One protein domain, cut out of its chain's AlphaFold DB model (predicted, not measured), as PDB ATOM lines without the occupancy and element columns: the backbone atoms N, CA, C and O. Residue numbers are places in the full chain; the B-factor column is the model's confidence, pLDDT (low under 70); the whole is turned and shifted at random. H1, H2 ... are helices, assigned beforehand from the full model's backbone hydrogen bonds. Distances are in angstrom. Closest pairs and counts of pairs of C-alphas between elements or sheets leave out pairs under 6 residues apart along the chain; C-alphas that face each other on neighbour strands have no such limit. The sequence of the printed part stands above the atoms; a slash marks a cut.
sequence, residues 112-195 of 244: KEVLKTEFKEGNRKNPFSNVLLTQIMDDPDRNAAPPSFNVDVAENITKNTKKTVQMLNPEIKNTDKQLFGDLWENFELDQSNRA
ATOM      1  N   LYS A 112     365.750 237.988 268.299       80.62
ATOM      2  CA  LYS A 112     365.476 237.982 269.743       80.62
ATOM      3  C   LYS A 112     365.176 236.591 270.296       80.62
ATOM      4  O   LYS A 112     365.413 236.348 271.471       80.62
ATOM      5  N   GLU A 113     364.620 235.703 269.480       84.31
ATOM      6  CA  GLU A 113     364.364 234.313 269.854       84.31
ATOM      7  C   GLU A 113     365.680 233.526 269.856       84.31
ATOM      8  O   GLU A 113     365.980 232.894 270.862       84.31
ATOM      9  N   VAL A 114     366.531 233.704 268.836       86.25
ATOM     10  CA  VAL A 114     367.894 233.126 268.803       86.25
ATOM     11  C   VAL A 114     368.735 233.595 269.992       86.25
ATOM     12  O   VAL A 114     369.382 232.789 270.654       86.25
ATOM     13  N   LEU A 115     368.707 234.895 270.306       87.25
ATOM     14  CA  LEU A 115     369.449 235.451 271.442       87.25
ATOM     15  C   LEU A 115     369.031 234.836 272.784       87.25
ATOM     16  O   LEU A 115     369.850 234.751 273.693       87.25
ATOM     17  N   LYS A 116     367.779 234.389 272.905       84.31
ATOM     18  CA  LYS A 116     367.263 233.758 274.123       84.31
ATOM     19  C   LYS A 116     367.527 232.260 274.190       84.31
ATOM     20  O   LYS A 116     367.649 231.737 275.292       84.31
ATOM     21  N   THR A 117     367.554 231.570 273.052       88.25
ATOM     22  CA  THR A 117     367.770 230.116 273.016       88.25
ATOM     23  C   THR A 117     369.253 229.768 273.079       88.25
ATOM     24  O   THR A 117     369.646 228.918 273.873       88.25
ATOM     25  N   GLU A 118     370.082 230.458 272.295       90.62
ATOM     26  CA  GLU A 118     371.493 230.100 272.085       90.62
ATOM     27  C   GLU A 118     372.457 230.775 273.071       90.62
ATOM     28  O   GLU A 118     373.604 230.350 273.216       90.62
ATOM     29  N   PHE A 119     372.019 231.832 273.764       94.31
ATOM     30  CA  PHE A 119     372.889 232.645 274.613       94.31
ATOM     31  C   PHE A 119     372.328 232.841 276.020       94.31
ATOM     32  O   PHE A 119     371.124 232.824 276.267       94.31
ATOM     33  N   LYS A 120     373.237 233.067 276.970       92.94
ATOM     34  CA  LYS A 120     372.916 233.405 278.354       92.94
ATOM     35  C   LYS A 120     372.923 234.916 278.536       92.94
ATOM     36  O   LYS A 120     373.989 235.529 278.650       92.94
ATOM     37  N   GLU A 121     371.734 235.510 278.591       92.69
ATOM     38  CA  GLU A 121     371.576 236.948 278.822       92.69
ATOM     39  C   GLU A 121     372.189 237.400 280.160       92.69
ATOM     40  O   GLU A 121     372.194 236.680 281.164       92.69
ATOM     41  N   GLY A 122     372.707 238.631 280.163       92.06
ATOM     42  CA  GLY A 122     373.200 239.289 281.367       92.06
ATOM     43  C   GLY A 122     372.078 239.642 282.343       92.06
ATOM     44  O   GLY A 122     370.893 239.673 282.010       92.06
ATOM     45  N   ASN A 123     372.454 239.934 283.584       94.12
ATOM     46  CA  ASN A 123     371.521 240.371 284.617       94.12
ATOM     47  C   ASN A 123     372.135 241.487 285.478       94.12
ATOM     48  O   ASN A 123     373.295 241.845 285.322       94.12
ATOM     49  N   ARG A 124     371.371 242.016 286.439       94.06
ATOM     50  CA  ARG A 124     371.821 243.082 287.363       94.06
ATOM     51  C   ARG A 124     372.987 242.719 288.298       94.06
ATOM     52  O   ARG A 124     373.468 243.586 289.007       94.06
ATOM     53  N   LYS A 125     373.375 241.445 288.395       94.00
ATOM     54  CA  LYS A 125     374.567 240.997 289.138       94.00
ATOM     55  C   LYS A 125     375.758 240.767 288.204       94.00
ATOM     56  O   LYS A 125     376.895 240.806 288.649       94.00
ATOM     57  N   ASN A 126     375.490 240.492 286.928       94.81
ATOM     58  CA  ASN A 126     376.484 240.201 285.905       94.81
ATOM     59  C   ASN A 126     376.012 240.743 284.538       94.81
ATOM     60  O   ASN A 126     375.465 239.980 283.733       94.81
ATOM     61  N   PRO A 127     376.171 242.056 284.280       95.38
ATOM     62  CA  PRO A 127     375.656 242.704 283.069       95.38
ATOM     63  C   PRO A 127     376.251 242.152 281.774       95.38
ATOM     64  O   PRO A 127     375.525 241.966 280.804       95.38
ATOM     65  N   PHE A 128     377.546 241.830 281.784       95.19
ATOM     66  CA  PHE A 128     378.297 241.313 280.632       95.19
ATOM     67  C   PHE A 128     378.224 239.786 280.483       95.19
ATOM     68  O   PHE A 128     378.811 239.227 279.557       95.19
ATOM     69  N   SER A 129     377.525 239.101 281.397       95.50
ATOM     70  CA  SER A 129     377.384 237.639 281.421       95.50
ATOM     71  C   SER A 129     378.731 236.881 281.401       95.50
ATOM     72  O   SER A 129     378.836 235.769 280.879       95.50
ATOM     73  N   ASN A 130     379.785 237.448 282.002       94.94
ATOM     74  CA  ASN A 130     381.082 236.769 282.139       94.94
ATOM     75  C   ASN A 130     380.980 235.562 283.083       94.94
ATOM     76  O   ASN A 130     380.094 235.506 283.935       94.94
ATOM     77  N   VAL A 131     381.849 234.563 282.925       94.25
ATOM     78  CA  VAL A 131     381.838 233.374 283.795       94.25
ATOM     79  C   VAL A 131     382.251 233.768 285.206       94.25
ATOM     80  O   VAL A 131     383.285 234.399 285.407       94.25
ATOM     81  N   LEU A 132     381.423 233.402 286.183       93.00
ATOM     82  CA  LEU A 132     381.726 233.576 287.600       93.00
ATOM     83  C   LEU A 132     382.271 232.270 288.181       93.00
ATOM     84  O   LEU A 132     381.871 231.190 287.755       93.00
ATOM     85  N   LEU A 133     383.116 232.365 289.210       92.06
ATOM     86  CA  LEU A 133     383.718 231.192 289.860       92.06
ATOM     87  C   LEU A 133     382.674 230.197 290.387       92.06
ATOM     88  O   LEU A 133     382.865 228.993 290.275       92.06
ATOM     89  N   THR A 134     381.546 230.684 290.911       91.62
ATOM     90  CA  THR A 134     380.465 229.821 291.418       91.62
ATOM     91  C   THR A 134     379.806 229.004 290.304       91.62
ATOM     92  O   THR A 134     379.437 227.853 290.500       91.62
ATOM     93  N   GLN A 135     379.726 229.570 289.096       88.81
ATOM     94  CA  GLN A 135     379.078 228.928 287.951       88.81
ATOM     95  C   GLN A 135     379.872 227.742 287.404       88.81
ATOM     96  O   GLN A 135     379.302 226.945 286.674       88.81
ATOM     97  N   ILE A 136     381.148 227.592 287.774       90.00
ATOM     98  CA  ILE A 136     381.961 226.437 287.375       90.00
ATOM     99  C   ILE A 136     381.344 225.130 287.893       90.00
ATOM    100  O   ILE A 136     381.373 224.127 287.190       90.00
ATOM    101  N   MET A 137     380.772 225.156 289.102       92.00
ATOM    102  CA  MET A 137     380.125 223.990 289.713       92.00
ATOM    103  C   MET A 137     378.604 224.023 289.537       92.00
ATOM    104  O   MET A 137     378.003 222.983 289.288       92.00
ATOM    105  N   ASP A 138     377.986 225.203 289.653       92.31
ATOM    106  CA  ASP A 138     376.523 225.328 289.644       92.31
ATOM    107  C   ASP A 138     375.907 225.204 288.237       92.31
ATOM    108  O   ASP A 138     374.756 224.793 288.108       92.31
ATOM    109  N   ASP A 139     376.635 225.609 287.188       93.19
ATOM    110  CA  ASP A 139     376.137 225.670 285.804       93.19
ATOM    111  C   ASP A 139     377.280 225.450 284.785       93.19
ATOM    112  O   ASP A 139     377.676 226.388 284.076       93.19
ATOM    113  N   PRO A 140     377.860 224.232 284.736       91.12
ATOM    114  CA  PRO A 140     379.024 223.925 283.904       91.12
ATOM    115  C   PRO A 140     378.719 223.989 282.400       91.12
ATOM    116  O   PRO A 140     379.575 224.402 281.619       91.12
ATOM    117  N   ASP A 141     377.491 223.665 281.994       91.75
ATOM    118  CA  ASP A 141     377.059 223.634 280.589       91.75
ATOM    119  C   ASP A 141     376.397 224.949 280.140       91.75
ATOM    120  O   ASP A 141     375.599 224.984 279.203       91.75
ATOM    121  N   ARG A 142     376.712 226.065 280.812       91.62
ATOM    122  CA  ARG A 142     376.123 227.366 280.482       91.62
ATOM    123  C   ARG A 142     376.383 227.782 279.032       91.62
ATOM    124  O   ARG A 142     377.504 227.717 278.523       91.62
ATOM    125  N   ASN A 143     375.374 228.397 278.425       93.19
ATOM    126  CA  ASN A 143     375.534 229.052 277.132       93.19
ATOM    127  C   ASN A 143     376.460 230.281 277.218       93.19
ATOM    128  O   ASN A 143     376.628 230.914 278.277       93.19
ATOM    129  N   ALA A 144     377.043 230.625 276.067       94.06
ATOM    130  CA  ALA A 144     377.890 231.802 275.902       94.06
ATOM    131  C   ALA A 144     377.091 233.093 276.131       94.06
ATOM    132  O   ALA A 144     375.867 233.121 275.998       94.06
ATOM    133  N   ALA A 145     377.776 234.179 276.475       95.06
ATOM    134  CA  ALA A 145     377.171 235.502 276.510       95.06
ATOM    135  C   ALA A 145     376.766 235.946 275.092       95.06
ATOM    136  O   ALA A 145     377.458 235.610 274.127       95.06
ATOM    137  N   PRO A 146     375.677 236.717 274.951       94.56
ATOM    138  CA  PRO A 146     375.293 237.274 273.665       94.56
ATOM    139  C   PRO A 146     376.371 238.240 273.136       94.56
ATOM    140  O   PRO A 146     377.063 238.887 273.928       94.56
ATOM    141  N   PRO A 147     376.512 238.376 271.805       92.12
ATOM    142  CA  PRO A 147     377.528 239.229 271.197       92.12
ATOM    143  C   PRO A 147     377.312 240.704 271.558       92.12
ATOM    144  O   PRO A 147     376.307 241.305 271.181       92.12
ATOM    145  N   SER A 148     378.281 241.307 272.252       90.31
ATOM    146  CA  SER A 148     378.173 242.673 272.783       90.31
ATOM    147  C   SER A 148     378.189 243.773 271.718       90.31
ATOM    148  O   SER A 148     377.774 244.889 272.003       90.31
ATOM    149  N   PHE A 149     378.650 243.480 270.498       88.88
ATOM    150  CA  PHE A 149     378.631 244.432 269.381       88.88
ATOM    151  C   PHE A 149     377.228 244.631 268.786       88.88
ATOM    152  O   PHE A 149     377.012 245.571 268.024       88.88
ATOM    153  N   ASN A 150     376.274 243.743 269.093       92.50
ATOM    154  CA  ASN A 150     374.893 243.900 268.658       92.50
ATOM    155  C   ASN A 150     374.217 245.010 269.478       92.50
ATOM    156  O   ASN A 150     374.264 244.985 270.706       92.50
ATOM    157  N   VAL A 151     373.556 245.949 268.797       91.12
ATOM    158  CA  VAL A 151     372.899 247.115 269.410       91.12
ATOM    159  C   VAL A 151     371.883 246.706 270.482       91.12
ATOM    160  O   VAL A 151     371.937 247.226 271.594       91.12
ATOM    161  N   ASP A 152     371.031 245.711 270.208       91.12
ATOM    162  CA  ASP A 152     370.017 245.233 271.164       91.12
ATOM    163  C   ASP A 152     370.666 244.687 272.451       91.12
ATOM    164  O   ASP A 152     370.157 244.850 273.565       91.12
ATOM    165  N   VAL A 153     371.812 244.021 272.300       92.69
ATOM    166  CA  VAL A 153     372.568 243.436 273.412       92.69
ATOM    167  C   VAL A 153     373.294 244.531 274.190       92.69
ATOM    168  O   VAL A 153     373.246 244.526 275.418       92.69
ATOM    169  N   ALA A 154     373.909 245.496 273.505       93.19
ATOM    170  CA  ALA A 154     374.582 246.640 274.116       93.19
ATOM    171  C   ALA A 154     373.618 247.502 274.953       93.19
ATOM    172  O   ALA A 154     373.946 247.905 276.076       93.19
ATOM    173  N   GLU A 155     372.393 247.721 274.466       93.19
ATOM    174  CA  GLU A 155     371.337 248.395 275.228       93.19
ATOM    175  C   GLU A 155     370.935 247.594 276.477       93.19
ATOM    176  O   GLU A 155     370.773 248.160 277.564       93.19
ATOM    177  N   ASN A 156     370.821 246.265 276.359       94.25
ATOM    178  CA  ASN A 156     370.514 245.386 277.491       94.25
ATOM    179  C   ASN A 156     371.642 245.397 278.540       94.25
ATOM    180  O   ASN A 156     371.368 245.537 279.734       94.25
ATOM    181  N   ILE A 157     372.907 245.342 278.108       95.12
ATOM    182  CA  ILE A 157     374.082 245.476 278.982       95.12
ATOM    183  C   ILE A 157     374.018 246.810 279.725       95.12
ATOM    184  O   ILE A 157     374.039 246.812 280.953       95.12
ATOM    185  N   THR A 158     373.834 247.925 279.013       93.94
ATOM    186  CA  THR A 158     373.727 249.263 279.619       93.94
ATOM    187  C   THR A 158     372.608 249.316 280.658       93.94
ATOM    188  O   THR A 158     372.823 249.752 281.790       93.94
ATOM    189  N   LYS A 159     371.420 248.789 280.335       94.25
ATOM    190  CA  LYS A 159     370.287 248.707 281.269       94.25
ATOM    191  C   LYS A 159     370.609 247.867 282.509       94.25
ATOM    192  O   LYS A 159     370.218 248.228 283.620       94.25
ATOM    193  N   ASN A 160     371.302 246.744 282.346       95.50
ATOM    194  CA  ASN A 160     371.716 245.894 283.460       95.50
ATOM    195  C   ASN A 160     372.805 246.552 284.310       95.50
ATOM    196  O   ASN A 160     372.759 246.423 285.533       95.50
ATOM    197  N   THR A 161     373.723 247.305 283.708       94.31
ATOM    198  CA  THR A 161     374.724 248.105 284.423       94.31
ATOM    199  C   THR A 161     374.051 249.174 285.280       94.31
ATOM    200  O   THR A 161     374.314 249.230 286.480       94.31
ATOM    201  N   LYS A 162     373.087 249.933 284.734       93.75
ATOM    202  CA  LYS A 162     372.300 250.907 285.518       93.75
ATOM    203  C   LYS A 162     371.613 250.241 286.720       93.75
ATOM    204  O   LYS A 162     371.730 250.707 287.851       93.75
ATOM    205  N   LYS A 163     370.996 249.069 286.517       93.75
ATOM    206  CA  LYS A 163     370.407 248.265 287.609       93.75
ATOM    207  C   LYS A 163     371.434 247.735 288.611       93.75
ATOM    208  O   LYS A 163     371.088 247.551 289.774       93.75
ATOM    209  N   THR A 164     372.659 247.452 288.175       94.38
ATOM    210  CA  THR A 164     373.754 247.012 289.052       94.38
ATOM    211  C   THR A 164     374.126 248.140 290.004       94.38
ATOM    212  O   THR A 164     374.151 247.932 291.213       94.38
ATOM    213  N   VAL A 165     374.304 249.356 289.478       93.06
ATOM    214  CA  VAL A 165     374.559 250.559 290.285       93.06
ATOM    215  C   VAL A 165     373.435 250.780 291.296       93.06
ATOM    216  O   VAL A 165     373.713 251.011 292.470       93.06
ATOM    217  N   GLN A 166     372.178 250.629 290.870       92.69
ATOM    218  CA  GLN A 166     371.024 250.739 291.761       92.69
ATOM    219  C   GLN A 166     371.013 249.662 292.856       92.69
ATOM    220  O   GLN A 166     370.683 249.936 294.004       92.69
ATOM    221  N   MET A 167     371.370 248.426 292.506       93.62
ATOM    222  CA  MET A 167     371.439 247.317 293.456       93.62
ATOM    223  C   MET A 167     372.540 247.529 294.504       93.62
ATOM    224  O   MET A 167     372.352 247.148 295.656       93.62
ATOM    225  N   LEU A 168     373.670 248.118 294.110       93.75
ATOM    226  CA  LEU A 168     374.789 248.422 295.005       93.75
ATOM    227  C   LEU A 168     374.531 249.659 295.877       93.75
ATOM    228  O   LEU A 168     375.074 249.743 296.973       93.75
ATOM    229  N   ASN A 169     373.691 250.591 295.416       93.44
ATOM    230  CA  ASN A 169     373.397 251.858 296.088       93.44
ATOM    231  C   ASN A 169     371.882 252.000 296.332       93.44
ATOM    232  O   ASN A 169     371.197 252.702 295.582       93.44
ATOM    233  N   PRO A 170     371.329 251.351 297.373       89.94
ATOM    234  CA  PRO A 170     369.882 251.276 297.598       89.94
ATOM    235  C   PRO A 170     369.209 252.627 297.897       89.94
ATOM    236  O   PRO A 170     367.991 252.741 297.775       89.94
ATOM    237  N   GLU A 171     369.975 253.658 298.264       91.69
ATOM    238  CA  GLU A 171     369.476 255.030 298.452       91.69
ATOM    239  C   GLU A 171     368.952 255.648 297.143       91.69
ATOM    240  O   GLU A 171     368.088 256.530 297.149       91.69
ATOM    241  N   ILE A 172     369.439 255.150 296.003       88.25
ATOM    242  CA  ILE A 172     369.089 255.635 294.673       88.25
ATOM    243  C   ILE A 172     367.799 254.954 294.215       88.25
ATOM    244  O   ILE A 172     367.765 253.790 293.806       88.25
ATOM    245  N   LYS A 173     366.694 255.704 294.251       83.56
ATOM    246  CA  LYS A 173     365.364 255.188 293.897       83.56
ATOM    247  C   LYS A 173     365.213 254.922 292.402       83.56
ATOM    248  O   LYS A 173     364.478 254.009 292.030       83.56
ATOM    249  N   ASN A 174     365.860 255.714 291.546       85.19
ATOM    250  CA  ASN A 174     365.821 255.507 290.100       85.19
ATOM    251  C   ASN A 174     367.073 256.071 289.412       85.19
ATOM    252  O   ASN A 174     367.201 257.281 289.230       85.19
ATOM    253  N   THR A 175     367.953 255.180 288.963       81.00
ATOM    254  CA  THR A 175     369.194 255.536 288.262       81.00
ATOM    255  C   THR A 175     368.954 256.233 286.924       81.00
ATOM    256  O   THR A 175     369.722 257.117 286.565       81.00
ATOM    257  N   ASP A 176     367.873 255.903 286.208       79.38
ATOM    258  CA  ASP A 176     367.596 256.470 284.880       79.38
ATOM    259  C   ASP A 176     367.205 257.950 284.939       79.38
ATOM    260  O   ASP A 176     367.323 258.649 283.942       79.38
ATOM    261  N   LYS A 177     366.724 258.435 286.090       81.94
ATOM    262  CA  LYS A 177     366.339 259.843 286.275       81.94
ATOM    263  C   LYS A 177     367.317 260.645 287.125       81.94
ATOM    264  O   LYS A 177     367.312 261.862 287.031       81.94
ATOM    265  N   GLN A 178     368.063 259.983 288.009       84.12
ATOM    266  CA  GLN A 178     368.925 260.657 288.987       84.12
ATOM    267  C   GLN A 178     370.405 260.671 288.595       84.12
ATOM    268  O   GLN A 178     371.131 261.502 289.121       84.12
ATOM    269  N   LEU A 179     370.849 259.726 287.760       85.88
ATOM    270  CA  LEU A 179     372.267 259.539 287.432       85.88
ATOM    271  C   LEU A 179     372.558 259.432 285.937       85.88
ATOM    272  O   LEU A 179     373.682 259.704 285.544       85.88
ATOM    273  N   PHE A 180     371.615 258.927 285.136       90.00
ATOM    274  CA  PHE A 180     371.837 258.617 283.718       90.00
ATOM    275  C   PHE A 180     370.683 259.093 282.826       90.00
ATOM    276  O   PHE A 180     370.297 258.394 281.878       90.00
ATOM    277  N   GLY A 181     370.089 260.230 283.185       85.94
ATOM    278  CA  GLY A 181     368.965 260.835 282.477       85.94
ATOM    279  C   GLY A 181     369.417 261.711 281.316       85.94
ATOM    280  O   GLY A 181     368.792 261.690 280.254       85.94
ATOM    281  N   ASP A 182     370.536 262.411 281.489       91.94
ATOM    282  CA  ASP A 182     371.043 263.345 280.493       91.94
ATOM    283  C   ASP A 182     371.969 262.670 279.473       91.94
ATOM    284  O   ASP A 182     372.556 261.608 279.698       91.94
ATOM    285  N   LEU A 183     372.125 263.305 278.307       92.06
ATOM    286  CA  LEU A 183     373.032 262.817 277.262       92.06
ATOM    287  C   LEU A 183     374.487 262.787 277.751       92.06
ATOM    288  O   LEU A 183     375.213 261.839 277.459       92.06
ATOM    289  N   TRP A 184     374.892 263.808 278.510       92.19
ATOM    290  CA  TRP A 184     376.234 263.894 279.081       92.19
ATOM    291  C   TRP A 184     376.499 262.765 280.083       92.19
ATOM    292  O   TRP A 184     377.509 262.078 279.989       92.19
ATOM    293  N   GLU A 185     375.546 262.500 280.974       92.75
ATOM    294  CA  GLU A 185     375.641 261.413 281.952       92.75
ATOM    295  C   GLU A 185     375.707 260.030 281.287       92.75
ATOM    296  O   GLU A 185     376.464 259.156 281.709       92.75
ATOM    297  N   ASN A 186     374.941 259.816 280.209       91.69
ATOM    298  CA  ASN A 186     375.030 258.575 279.436       91.69
ATOM    299  C   ASN A 186     376.384 258.435 278.724       91.69
ATOM    300  O   ASN A 186     376.900 257.322 278.625       91.69
ATOM    301  N   PHE A 187     376.983 259.537 278.265       94.19
ATOM    302  CA  PHE A 187     378.336 259.529 277.709       94.19
ATOM    303  C   PHE A 187     379.392 259.199 278.775       94.19
ATOM    304  O   PHE A 187     380.278 258.385 278.522       94.19
ATOM    305  N   GLU A 188     379.290 259.765 279.979       94.69
ATOM    306  CA  GLU A 188     380.182 259.416 281.092       94.69
ATOM    307  C   GLU A 188     380.036 257.947 281.506       94.69
ATOM    308  O   GLU A 188     381.040 257.266 281.731       94.69
ATOM    309  N   LEU A 189     378.803 257.426 281.536       93.44
ATOM    310  CA  LEU A 189     378.545 256.006 281.769       93.44
ATOM    311  C   LEU A 189     379.240 255.138 280.712       93.44
ATOM    312  O   LEU A 189     379.907 254.170 281.073       93.44
ATOM    313  N   ASP A 190     379.128 255.486 279.431       92.75
ATOM    314  CA  ASP A 190     379.796 254.760 278.347       92.75
ATOM    315  C   ASP A 190     381.326 254.786 278.500       92.75
ATOM    316  O   ASP A 190     381.985 253.745 278.447       92.75
ATOM    317  N   GLN A 191     381.898 255.951 278.822       94.56
ATOM    318  CA  GLN A 191     383.332 256.073 279.097       94.56
ATOM    319  C   GLN A 191     383.772 255.220 280.289       94.56
ATOM    320  O   GLN A 191     384.807 254.553 280.218       94.56
ATOM    321  N   SER A 192     382.982 255.190 281.364       93.31
ATOM    322  CA  SER A 192     383.261 254.356 282.538       93.31
ATOM    323  C   SER A 192     383.160 252.857 282.229       93.31
ATOM    324  O   SER A 192     383.907 252.052 282.788       93.31
ATOM    325  N   ASN A 193     382.298 252.479 281.279       91.94
ATOM    326  CA  ASN A 193     382.098 251.095 280.869       91.94
ATOM    327  C   ASN A 193     383.228 250.547 279.996       91.94
ATOM    328  O   ASN A 193     383.325 249.335 279.859       91.94
ATOM    329  N   ARG A 194     384.134 251.379 279.470       91.75
ATOM    330  CA  ARG A 194     385.269 250.919 278.646       91.75
ATOM    331  C   ARG A 194     386.155 249.873 279.320       91.75
ATOM    332  O   ARG A 194     386.730 249.029 278.639       91.75
ATOM    333  N   ALA A 195     386.296 249.945 280.642       93.62
ATOM    334  CA  ALA A 195     387.090 248.987 281.407       93.62
ATOM    335  C   ALA A 195     386.387 247.626 281.574       93.62
ATOM    336  O   ALA A 195     387.029 246.645 281.947       93.62
TER     337      ALA A 195
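This is residues 112 to 195 of the 244 residues of an uncharacterized protein of viral metagenome (UniProt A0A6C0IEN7). One long helix, H3, stands in the middle; on one side of it are H1, H2 and two long stretches with no named element, residues 118 to 134 and 139 to 150, and on the other side are H4 and H5. Residues 132 to 138 stick out. The 84 printed residues, all helix in class with H1 to H5 in chain order, are only just compact, close to loose: radius of gyration of the C-alphas 14.2 A, spans 39 by 26 by 23 A.

H1, residues 112 to 117, begins at C-alpha 112 (365.476, 237.982, 269.743). H2 is residues 135 to 138. H3, residues 151 to 168, is 25.7 A long. H4 is residues 175 to 178. H5, residues 183 to 193, is 15.3 A long and ends at C-alpha 193 (382.098, 251.095, 280.869).

H1 and H2 touch no helix. H3 touches H4 with residues 162 to 166 alone; the closest C-alphas, of Gln 166 and Thr 175, are 6.2 A apart. H3 and H5 are near each other, with 8 pairs of C-alphas within 10 A. In H1, H3 and H5 every O i to N i+4 pair is within hydrogen-bond range; H2 and H4 are too short for one.

The C-alphas farthest apart, of Met 137 and Trp 184, are 41.5 A apart. The links H1 to H2 and H2 to H3 are long. The printed part has no cut, and no printed residue is under 70 in pLDDT.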